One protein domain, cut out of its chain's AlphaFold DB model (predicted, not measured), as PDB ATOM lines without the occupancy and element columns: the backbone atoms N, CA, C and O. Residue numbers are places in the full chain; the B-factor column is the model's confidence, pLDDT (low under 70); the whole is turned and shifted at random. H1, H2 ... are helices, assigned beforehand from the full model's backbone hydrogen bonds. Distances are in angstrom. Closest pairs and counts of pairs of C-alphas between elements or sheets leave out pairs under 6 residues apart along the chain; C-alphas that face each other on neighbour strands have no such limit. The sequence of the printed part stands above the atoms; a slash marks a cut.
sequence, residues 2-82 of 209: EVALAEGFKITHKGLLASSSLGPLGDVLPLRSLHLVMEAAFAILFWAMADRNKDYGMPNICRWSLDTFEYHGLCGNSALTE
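What this domain is: This is residues 2 to 82 of the 209 residues of a protein of Pyrenophora tritici-repentis (UniProt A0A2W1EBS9). What does the model look like? It has little regular structure: one long helix, H2, has the looped residues 46 to 82 gathered round its last part and folding back beside it, while residues 2 to 16, with short H1, stick out as an arm. What is it made of? The printed part has 81 residues with two named helices, H1 then H2, and no named strand; its class is all helix, with under half of the residues in named elements. How compact is it? It is loose, with a radius of gyration of the C-alphas of 15.0 A and spans of 42 by 33 by 20 A.

Where its parts are: Where is H2? Residues 28 to 45 run 25.2 A, from C-alpha 28 at (216.004, 252.451, 182.722) to C-alpha 45 at (233.766, 236.902, 174.036). Where is H1? It holds residues 2 to 6, beginning at C-alpha 2 at (211.863, 233.354, 161.360).

How they stand to each other: Do the helices meet? H1 and H2 are apart, with a long link of 21 residues. Are their backbones complete? In H1 and H2 every O i to N i+4 pair is within hydrogen-bond range.

The domain as a whole: How large is it? The C-alphas farthest apart, of Pro 24 and Asp 67, are 43.5 A apart, and the printed part has no cut. Where is confidence low? Residue 2, residues 25 to 27 and residues 75 to 76 have pLDDT under 70.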
ATOM      1  N   GLU A   2     213.035 233.969 162.026       69.19
ATOM      2  CA  GLU A   2     211.863 233.354 161.360       69.19
ATOM      3  C   GLU A   2     212.223 232.530 160.110       69.19
ATOM      4  O   GLU A   2     211.710 231.431 159.944       69.19
ATOM      5  N   VAL A   3     213.169 233.010 159.292       76.62
ATOM      6  CA  VAL A   3     213.673 232.286 158.106       76.62
ATOM      7  C   VAL A   3     214.366 230.970 158.488       76.62
ATOM      8  O   VAL A   3     214.004 229.925 157.969       76.62
ATOM      9  N   ALA A   4     215.271 230.989 159.470       74.56
ATOM     10  CA  ALA A   4     215.963 229.780 159.931       74.56
ATOM     11  C   ALA A   4     214.997 228.745 160.543       74.56
ATOM     12  O   ALA A   4     215.146 227.547 160.339       74.56
ATOM     13  N   LEU A   5     213.962 229.191 161.266       82.19
ATOM     14  CA  LEU A   5     212.929 228.278 161.768       82.19
ATOM     15  C   LEU A   5     212.111 227.655 160.621       82.19
ATOM     16  O   LEU A   5     211.750 226.484 160.706       82.19
ATOM     17  N   ALA A   6     211.846 228.408 159.548       85.31
ATOM     18  CA  ALA A   6     211.175 227.896 158.350       85.31
ATOM     19  C   ALA A   6     212.046 226.898 157.562       85.31
ATOM     20  O   ALA A   6     211.519 225.963 156.970       85.31
ATOM     21  N   GLU A   7     213.370 227.054 157.613       88.31
ATOM     22  CA  GLU A   7     214.359 226.133 157.035       88.31
ATOM     23  C   GLU A   7     214.594 224.871 157.892       88.31
ATOM     24  O   GLU A   7     215.424 224.031 157.556       88.31
ATOM     25  N   GLY A   8     213.853 224.702 158.994       87.12
ATOM     26  CA  GLY A   8     213.884 223.494 159.823       87.12
ATOM     27  C   GLY A   8     214.921 223.504 160.949       87.12
ATOM     28  O   GLY A   8     215.021 222.519 161.687       87.12
ATOM     29  N   PHE A   9     215.650 224.606 161.147       79.75
ATOM     30  CA  PHE A   9     216.542 224.745 162.295       79.75
ATOM     31  C   PHE A   9     215.736 224.782 163.599       79.75
ATOM     32  O   PHE A   9     214.689 225.428 163.699       79.75
ATOM     33  N   LYS A  10     216.240 224.106 164.636       84.00
ATOM     34  CA  LYS A  10     215.633 224.071 165.973       84.00
ATOM     35  C   LYS A  10     216.567 224.707 166.989       84.00
ATOM     36  O   LYS A  10     217.779 224.539 166.928       84.00
ATOM     37  N   ILE A  11     215.988 225.419 167.952       83.56
ATOM     38  CA  ILE A  11     216.738 225.943 169.094       83.56
ATOM     39  C   ILE A  11     217.042 224.762 170.020       83.56
ATOM     40  O   ILE A  11     216.131 224.252 170.669       83.56
ATOM     41  N   THR A  12     218.298 224.330 170.065       85.44
ATOM     42  CA  THR A  12     218.758 223.214 170.907       85.44
ATOM     43  C   THR A  12     218.999 223.652 172.349       85.44
ATOM     44  O   THR A  12     218.613 222.953 173.283       85.44
ATOM     45  N   HIS A  13     219.558 224.851 172.541       82.00
ATOM     46  CA  HIS A  13     219.905 225.389 173.854       82.00
ATOM     47  C   HIS A  13     219.495 226.857 174.001       82.00
ATOM     48  O   HIS A  13     219.493 227.631 173.042       82.00
ATOM     49  N   LYS A  14     219.153 227.252 175.231       85.75
ATOM     50  CA  LYS A  14     218.938 228.647 175.634       85.75
ATOM     51  C   LYS A  14     219.678 228.887 176.944       85.75
ATOM     52  O   LYS A  14     219.479 228.139 177.895       85.75
ATOM     53  N   GLY A  15     220.504 229.928 176.987       84.44
ATOM     54  CA  GLY A  15     221.223 230.353 178.186       84.44
ATOM     55  C   GLY A  15     220.890 231.799 178.535       84.44
ATOM     56  O   GLY A  15     220.771 232.640 177.644       84.44
ATOM     57  N   LEU A  16     220.735 232.087 179.826       89.69
ATOM     58  CA  LEU A  16     220.626 233.449 180.341       89.69
ATOM     59  C   LEU A  16     222.005 233.887 180.842       89.69
ATOM     60  O   LEU A  16     222.492 233.347 181.830       89.69
ATOM     61  N   LEU A  17     222.630 234.847 180.157       88.88
ATOM     62  CA  LEU A  17     223.970 235.334 180.512       88.88
ATOM     63  C   LEU A  17     223.942 236.450 181.562       88.88
ATOM     64  O   LEU A  17     224.849 236.557 182.382       88.88
ATOM     65  N   ALA A  18     222.914 237.298 181.528       88.56
ATOM     66  CA  ALA A  18     222.749 238.398 182.465       88.56
ATOM     67  C   ALA A  18     221.269 238.748 182.624       88.56
ATOM     68  O   ALA A  18     220.493 238.699 181.667       88.56
ATOM     69  N   SER A  19     220.895 239.140 183.837       89.62
ATOM     70  CA  SER A  19     219.579 239.681 184.151       89.62
ATOM     71  C   SER A  19     219.690 240.736 185.236       89.62
ATOM     72  O   SER A  19     220.539 240.641 186.118       89.62
ATOM     73  N   SER A  20     218.777 241.694 185.213       86.25
ATOM     74  CA  SER A  20     218.641 242.714 186.249       86.25
ATOM     75  C   SER A  20     217.168 242.986 186.518       86.25
ATOM     76  O   SER A  20     216.351 242.903 185.596       86.25
ATOM     77  N   SER A  21     216.830 243.407 187.733       83.31
ATOM     78  CA  SER A  21     215.516 243.983 188.005       83.31
ATOM     79  C   SER A  21     215.358 245.327 187.286       83.31
ATOM     80  O   SER A  21     216.296 246.113 187.154       83.31
ATOM     81  N   LEU A  22     214.149 245.597 186.796       75.06
ATOM     82  CA  LEU A  22     213.787 246.925 186.314       75.06
ATOM     83  C   LEU A  22     213.635 247.839 187.535       75.06
ATOM     84  O   LEU A  22     212.669 247.706 188.286       75.06
ATOM     85  N   GLY A  23     214.603 248.732 187.741       70.81
ATOM     86  CA  GLY A  23     214.532 249.768 188.770       70.81
ATOM     87  C   GLY A  23     213.443 250.819 188.491       70.81
ATOM     88  O   GLY A  23     212.702 250.726 187.501       70.81
ATOM     89  N   PRO A  24     213.334 251.848 189.349       70.12
ATOM     90  CA  PRO A  24     212.514 253.031 189.103       70.12
ATOM     91  C   PRO A  24     212.727 253.626 187.702       70.12
ATOM     92  O   PRO A  24     213.757 253.424 187.063       70.12
ATOM     93  N   LEU A  25     211.769 254.429 187.219       62.97
ATOM     94  CA  LEU A  25     211.817 255.038 185.876       62.97
ATOM     95  C   LEU A  25     213.124 255.806 185.583       62.97
ATOM     96  O   LEU A  25     213.479 255.930 184.413       62.97
ATOM     97  N   GLY A  26     213.815 256.279 186.630       64.12
ATOM     98  CA  GLY A  26     215.153 256.884 186.606       64.12
ATOM     99  C   GLY A  26     216.257 255.989 186.030       64.12
ATOM    100  O   GLY A  26     217.122 256.469 185.300       64.12
ATOM    101  N   ASP A  27     216.183 254.683 186.277       66.62
ATOM    102  CA  ASP A  27     217.316 253.769 186.093       66.62
ATOM    103  C   ASP A  27     217.300 253.053 184.745       66.62
ATOM    104  O   ASP A  27     218.278 252.424 184.351       66.62
ATOM    105  N   VAL A  28     216.208 253.176 183.986       70.50
ATOM    106  CA  VAL A  28     216.004 252.451 182.722       70.50
ATOM    107  C   VAL A  28     217.129 252.716 181.716       70.50
ATOM    108  O   VAL A  28     217.471 251.841 180.923       70.50
ATOM    109  N   LEU A  29     217.711 253.917 181.728       71.69
ATOM    110  CA  LEU A  29     218.747 254.303 180.773       71.69
ATOM    111  C   LEU A  29     220.156 253.898 181.188       71.69
ATOM    112  O   LEU A  29     220.799 253.255 180.359       71.69
ATOM    113  N   PRO A  30     220.632 254.180 182.418       76.69
ATOM    114  CA  PRO A  30     221.854 253.560 182.923       76.69
ATOM    115  C   PRO A  30     221.826 252.040 182.758       76.69
ATOM    116  O   PRO A  30     222.785 251.449 182.265       76.69
ATOM    117  N   LEU A  31     220.680 251.421 183.056       82.44
ATOM    118  CA  LEU A  31     220.493 249.989 182.898       82.44
ATOM    119  C   LEU A  31     220.569 249.561 181.430       82.44
ATOM    120  O   LEU A  31     221.250 248.587 181.124       82.44
ATOM    121  N   ARG A  32     219.939 250.287 180.494       83.31
ATOM    122  CA  ARG A  32     220.049 249.977 179.057       83.31
ATOM    123  C   ARG A  32     221.483 250.111 178.555       83.31
ATOM    124  O   ARG A  32     221.915 249.254 177.791       83.31
ATOM    125  N   SER A  33     222.206 251.144 178.977       84.25
ATOM    126  CA  SER A  33     223.619 251.325 178.633       84.25
ATOM    127  C   SER A  33     224.457 250.158 179.143       84.25
ATOM    128  O   SER A  33     225.225 249.589 178.376       84.25
ATOM    129  N   LEU A  34     224.249 249.746 180.397       87.25
ATOM    130  CA  LEU A  34     224.931 248.590 180.974       87.25
ATOM    131  C   LEU A  34     224.638 247.311 180.181       87.25
ATOM    132  O   LEU A  34     225.560 246.574 179.854       87.25
ATOM    133  N   HIS A  35     223.377 247.076 179.807       89.50
ATOM    134  CA  HIS A  35     223.013 245.913 178.994       89.50
ATOM    135  C   HIS A  35     223.658 245.948 177.613       89.50
ATOM    136  O   HIS A  35     224.112 244.911 177.156       89.50
ATOM    137  N   LEU A  36     223.741 247.115 176.966       89.75
ATOM    138  CA  LEU A  36     224.414 247.244 175.671       89.75
ATOM    139  C   LEU A  36     225.916 246.967 175.776       89.75
ATOM    140  O   LEU A  36     226.466 246.283 174.919       89.75
ATOM    141  N   VAL A  37     226.574 247.445 176.836       89.94
ATOM    142  CA  VAL A  37     227.995 247.153 177.080       89.94
ATOM    143  C   VAL A  37     228.204 245.662 177.339       89.94
ATOM    144  O   VAL A  37     229.102 245.066 176.752       89.94
ATOM    145  N   MET A  38     227.358 245.041 178.163       91.81
ATOM    146  CA  MET A  38     227.423 243.601 178.435       91.81
ATOM    147  C   MET A  38     227.154 242.770 177.177       91.81
ATOM    148  O   MET A  38     227.872 241.814 176.906       91.81
ATOM    149  N   GLU A  39     226.157 243.147 176.377       91.44
ATOM    150  CA  GLU A  39     225.832 242.495 175.107       91.44
ATOM    151  C   GLU A  39     226.989 242.618 174.106       91.44
ATOM    152  O   GLU A  39     227.351 241.631 173.469       91.44
ATOM    153  N   ALA A  40     227.631 243.787 174.020       90.31
ATOM    154  CA  ALA A  40     228.826 243.987 173.204       90.31
ATOM    155  C   ALA A  40     230.010 243.139 173.698       90.31
ATOM    156  O   ALA A  40     230.681 242.494 172.895       90.31
ATOM    157  N   ALA A  41     230.241 243.085 175.012       91.19
ATOM    158  CA  ALA A  41     231.289 242.258 175.599       91.19
ATOM    159  C   ALA A  41     231.057 240.768 175.308       91.19
ATOM    160  O   ALA A  41     231.976 240.079 174.870       91.19
ATOM    161  N   PHE A  42     229.827 240.276 175.474       90.31
ATOM    162  CA  PHE A  42     229.474 238.896 175.140       90.31
ATOM    163  C   PHE A  42     229.564 238.614 173.641       90.31
ATOM    164  O   PHE A  42     230.021 237.538 173.264       90.31
ATOM    165  N   ALA A  43     229.208 239.574 172.785       89.19
ATOM    166  CA  ALA A  43     229.376 239.426 171.345       89.19
ATOM    167  C   ALA A  43     230.848 239.230 170.955       89.19
ATOM    168  O   ALA A  43     231.126 238.445 170.056       89.19
ATOM    169  N   ILE A  44     231.785 239.882 171.650       88.69
ATOM    170  CA  ILE A  44     233.224 239.699 171.415       88.69
ATOM    171  C   ILE A  44     233.721 238.391 172.052       88.69
ATOM    172  O   ILE A  44     234.420 237.622 171.398       88.69
ATOM    173  N   LEU A  45     233.336 238.103 173.302       90.31
ATOM    174  CA  LEU A  45     233.766 236.902 174.036       90.31
ATOM    175  C   LEU A  45     233.341 235.598 173.348       90.31
ATOM    176  O   LEU A  45     234.125 234.653 173.298       90.31
ATOM    177  N   PHE A  46     232.120 235.558 172.815       89.06
ATOM    178  CA  PHE A  46     231.549 234.400 172.119       89.06
ATOM    179  C   PHE A  46     231.569 234.549 170.594       89.06
ATOM    180  O   PHE A  46     230.957 233.756 169.892       89.06
ATOM    181  N   TRP A  47     232.222 235.589 170.067       89.12
ATOM    182  CA  TRP A  47     232.264 235.887 168.634       89.12
ATOM    183  C   TRP A  47     230.890 235.796 167.935       89.12
ATOM    184  O   TRP A  47     230.733 235.212 166.862       89.12
ATOM    185  N   ALA A  48     229.859 236.396 168.534       88.31
ATOM    186  CA  ALA A  48     228.485 236.373 168.022       88.31
ATOM    187  C   ALA A  48     228.263 237.354 166.846       88.31
ATOM    188  O   ALA A  48     227.186 237.939 166.701       88.31
ATOM    189  N   MET A  49     229.284 237.554 166.008       86.50
ATOM    190  CA  MET A  49     229.334 238.534 164.922       86.50
ATOM    191  C   MET A  49     228.794 237.948 163.620       86.50
ATOM    192  O   MET A  49     229.074 236.798 163.300       86.50
ATOM    193  N   ALA A  50     228.037 238.744 162.859       84.38
ATOM    194  CA  ALA A  50     227.332 238.284 161.656       84.38
ATOM    195  C   ALA A  50     228.244 237.614 160.610       84.38
ATOM    196  O   ALA A  50     227.812 236.668 159.957       84.38
ATOM    197  N   ASP A  51     229.480 238.091 160.464       84.31
ATOM    198  CA  ASP A  51     230.495 237.510 159.587       84.31
ATOM    199  C   ASP A  51     231.696 237.064 160.432       84.31
ATOM    200  O   ASP A  51     232.165 237.812 161.289       84.31
ATOM    201  N   ARG A  52     232.186 235.840 160.210       83.94
ATOM    202  CA  ARG A  52     233.334 235.288 160.946       83.94
ATOM    203  C   ARG A  52     234.677 235.772 160.406       83.94
ATOM    204  O   ARG A  52     235.636 235.815 161.166       83.94
ATOM    205  N   ASN A  53     234.731 236.134 159.127       83.25
ATOM    206  CA  ASN A  53     235.970 236.468 158.425       83.25
ATOM    207  C   ASN A  53     236.199 237.977 158.334       83.25
ATOM    208  O   ASN A  53     237.268 238.430 157.925       83.25
ATOM    209  N   LYS A  54     235.184 238.766 158.680       84.44
ATOM    210  CA  LYS A  54     235.278 240.214 158.665       84.44
ATOM    211  C   LYS A  54     236.054 240.705 159.879       84.44
ATOM    212  O   LYS A  54     235.679 240.432 161.016       84.44
ATOM    213  N   ASP A  55     237.076 241.514 159.626       84.19
ATOM    214  CA  ASP A  55     237.702 242.303 160.678       84.19
ATOM    215  C   ASP A  55     236.770 243.457 161.081       84.19
ATOM    216  O   ASP A  55     236.368 244.291 160.261       84.19
ATOM    217  N   TYR A  56     236.392 243.480 162.357       81.69
ATOM    218  CA  TYR A  56     235.581 244.540 162.956       81.69
ATOM    219  C   TYR A  56     236.435 245.594 163.677       81.69
ATOM    220  O   TYR A  56     235.880 246.483 164.323       81.69
ATOM    221  N   GLY A  57     237.766 245.503 163.583       84.31
ATOM    222  CA  GLY A  57     238.713 246.392 164.254       84.31
ATOM    223  C   GLY A  57     238.705 246.238 165.774       84.31
ATOM    224  O   GLY A  57     239.079 247.170 166.482       84.31
ATOM    225  N   MET A  58     238.225 245.100 166.283       80.81
ATOM    226  CA  MET A  58     238.107 244.816 167.713       80.81
ATOM    227  C   MET A  58     239.211 243.854 168.160       80.81
ATOM    228  O   MET A  58     239.573 242.952 167.404       80.81
ATOM    229  N   PRO A  59     239.732 243.999 169.390       79.62
ATOM    230  CA  PRO A  59     240.695 243.050 169.928       79.62
ATOM    231  C   PRO A  59     240.084 241.646 169.979       79.62
ATOM    232  O   PRO A  59     238.927 241.469 170.371       79.62
ATOM    233  N   ASN A  60     240.871 240.639 169.602       77.50
ATOM    234  CA  ASN A  60     240.449 239.250 169.702       77.50
ATOM    235  C   ASN A  60     240.505 238.797 171.171       77.50
ATOM    236  O   ASN A  60     241.543 238.362 171.663       77.50
ATOM    237  N   ILE A  61     239.390 238.968 171.885       86.56
ATOM    238  CA  ILE A  61     239.231 238.535 173.286       86.56
ATOM    239  C   ILE A  61     238.638 237.114 173.352       86.56
ATOM    240  O   ILE A  61     238.649 236.474 174.407       86.56
ATOM    241  N   CYS A  62     238.129 236.590 172.231       88.25
ATOM    242  CA  CYS A  62     237.580 235.245 172.174       88.25
ATOM    243  C   CYS A  62     238.702 234.218 172.391       88.25
ATOM    244  O   CYS A  62     239.684 234.181 171.656       88.25
ATOM    245  N   ARG A  63     238.569 233.386 173.430       89.31
ATOM    246  CA  ARG A  63     239.590 232.382 173.782       89.31
ATOM    247  C   ARG A  63     239.504 231.106 172.951       89.31
ATOM    248  O   ARG A  63     240.421 230.291 173.001       89.31
ATOM    249  N   TRP A  64     238.397 230.910 172.244       89.25
ATOM    250  CA  TRP A  64     238.140 229.707 171.464       89.25
ATOM    251  C   TRP A  64     238.424 229.968 169.990       89.25
ATOM    252  O   TRP A  64     238.191 231.068 169.492       89.25
ATOM    253  N   SER A  65     238.909 228.943 169.287       89.06
ATOM    254  CA  SER A  65     239.012 229.024 167.831       89.06
ATOM    255  C   SER A  65     237.615 229.144 167.222       89.06
ATOM    256  O   SER A  65     236.692 228.437 167.631       89.06
ATOM    257  N   LEU A  66     237.469 230.003 166.213       87.25
ATOM    258  CA  LEU A  66     236.196 230.229 165.526       87.25
ATOM    259  C   LEU A  66     235.660 228.960 164.850       87.25
ATOM    260  O   LEU A  66     234.447 228.813 164.692       87.25
ATOM    261  N   ASP A  67     236.550 228.029 164.506       88.94
ATOM    262  CA  ASP A  67     236.207 226.743 163.893       88.94
ATOM    263  C   ASP A  67     235.518 225.786 164.877       88.94
ATOM    264  O   ASP A  67     234.851 224.843 164.463       88.94
ATOM    265  N   THR A  68     235.636 226.042 166.185       91.00
ATOM    266  CA  THR A  68     235.006 225.220 167.235       91.00
ATOM    267  C   THR A  68     233.548 225.590 167.492       91.00
ATOM    268  O   THR A  68     232.841 224.861 168.185       91.00
ATOM    269  N   PHE A  69     233.068 226.711 166.946       87.00
ATOM    270  CA  PHE A  69     231.693 227.142 167.157       87.00
ATOM    271  C   PHE A  69     230.726 226.456 166.194       87.00
ATOM    272  O   PHE A  69     230.766 226.674 164.982       87.00
ATOM    273  N   GLU A  70     229.771 225.723 166.763       86.38
ATOM    274  CA  GLU A  70     228.648 225.102 166.047       86.38
ATOM    275  C   GLU A  70     227.570 226.114 165.613       86.38
ATOM    276  O   GLU A  70     226.653 225.780 164.866       86.38
ATOM    277  N   TYR A  71     227.654 227.363 166.083       82.50
ATOM    278  CA  TYR A  71     226.676 228.415 165.814       82.50
ATOM    279  C   TYR A  71     227.252 229.530 164.944       82.50
ATOM    280  O   TYR A  71     228.390 229.961 165.119       82.50
ATOM    281  N   HIS A  72     226.448 230.062 164.028       79.94
ATOM    282  CA  HIS A  72     226.805 231.262 163.271       79.94
ATOM    283  C   HIS A  72     226.523 232.547 164.063       79.94
ATOM    284  O   HIS A  72     225.871 232.535 165.108       79.94
ATOM    285  N   GLY A  73     227.016 233.670 163.540       75.19
ATOM    286  CA  GLY A  73     226.755 234.999 164.078       75.19
ATOM    287  C   GLY A  73     225.278 235.334 164.239       75.19
ATOM    288  O   GLY A  73     224.438 234.912 163.439       75.19
ATOM    289  N   LEU A  74     224.953 236.162 165.234       71.81
ATOM    290  CA  LEU A  74     223.593 236.660 165.410       71.81
ATOM    291  C   LEU A  74     223.296 237.745 164.367       71.81
ATOM    292  O   LEU A  74     223.973 238.769 164.279       71.81
ATOM    293  N   CYS A  75     222.257 237.528 163.565       62.66
ATOM    294  CA  CYS A  75     221.833 238.442 162.512       62.66
ATOM    295  C   CYS A  75     220.608 239.264 162.947       62.66
ATOM    296  O   CYS A  75     219.527 238.731 163.209       62.66
ATOM    297  N   GLY A  76     220.773 240.590 163.003       67.88
ATOM    298  CA  GLY A  76     219.658 241.540 163.074       67.88
ATOM    299  C   GLY A  76     219.986 242.845 163.792       67.88
ATOM    300  O   GLY A  76     219.708 243.911 163.257       67.88
ATOM    301  N   ASN A  77     220.608 242.767 164.967       73.75
ATOM    302  CA  ASN A  77     221.045 243.921 165.751       73.75
ATOM    303  C   ASN A  77     222.391 243.586 166.392       73.75
ATOM    304  O   ASN A  77     222.535 242.522 166.983       73.75
ATOM    305  N   SER A  78     223.364 244.487 166.274       83.38
ATOM    306  CA  SER A  78     224.626 244.394 167.003       83.38
ATOM    307  C   SER A  78     224.677 245.518 168.023       83.38
ATOM    308  O   SER A  78     224.548 246.687 167.642       83.38
ATOM    309  N   ALA A  79     224.920 245.175 169.289       86.50
ATOM    310  CA  ALA A  79     225.112 246.148 170.362       86.50
ATOM    311  C   ALA A  79     226.244 247.146 170.060       86.50
ATOM    312  O   ALA A  79     226.170 248.296 170.478       86.50
ATOM    313  N   LEU A  80     227.238 246.752 169.250       83.25
ATOM    314  CA  LEU A  80     228.333 247.623 168.802       83.25
ATOM    315  C   LEU A  80     227.856 248.766 167.894       83.25
ATOM    316  O   LEU A  80     228.468 249.827 167.838       83.25
ATOM    317  N   THR A  81     226.761 248.546 167.171       82.50
ATOM    318  CA  THR A  81     226.154 249.541 166.272       82.50
ATOM    319  C   THR A  81     224.907 250.188 166.864       82.50
ATOM    320  O   THR A  81     224.382 251.160 166.314       82.50
ATOM    321  N   GLU A  82     224.402 249.656 167.977       84.56
ATOM    322  CA  GLU A  82     223.201 250.169 168.610       84.56
ATOM    323  C   GLU A  82     223.528 251.394 169.469       84.56
ATOM    324  O   GLU A  82     224.154 251.315 170.522       84.56
TER     325      GLU A  82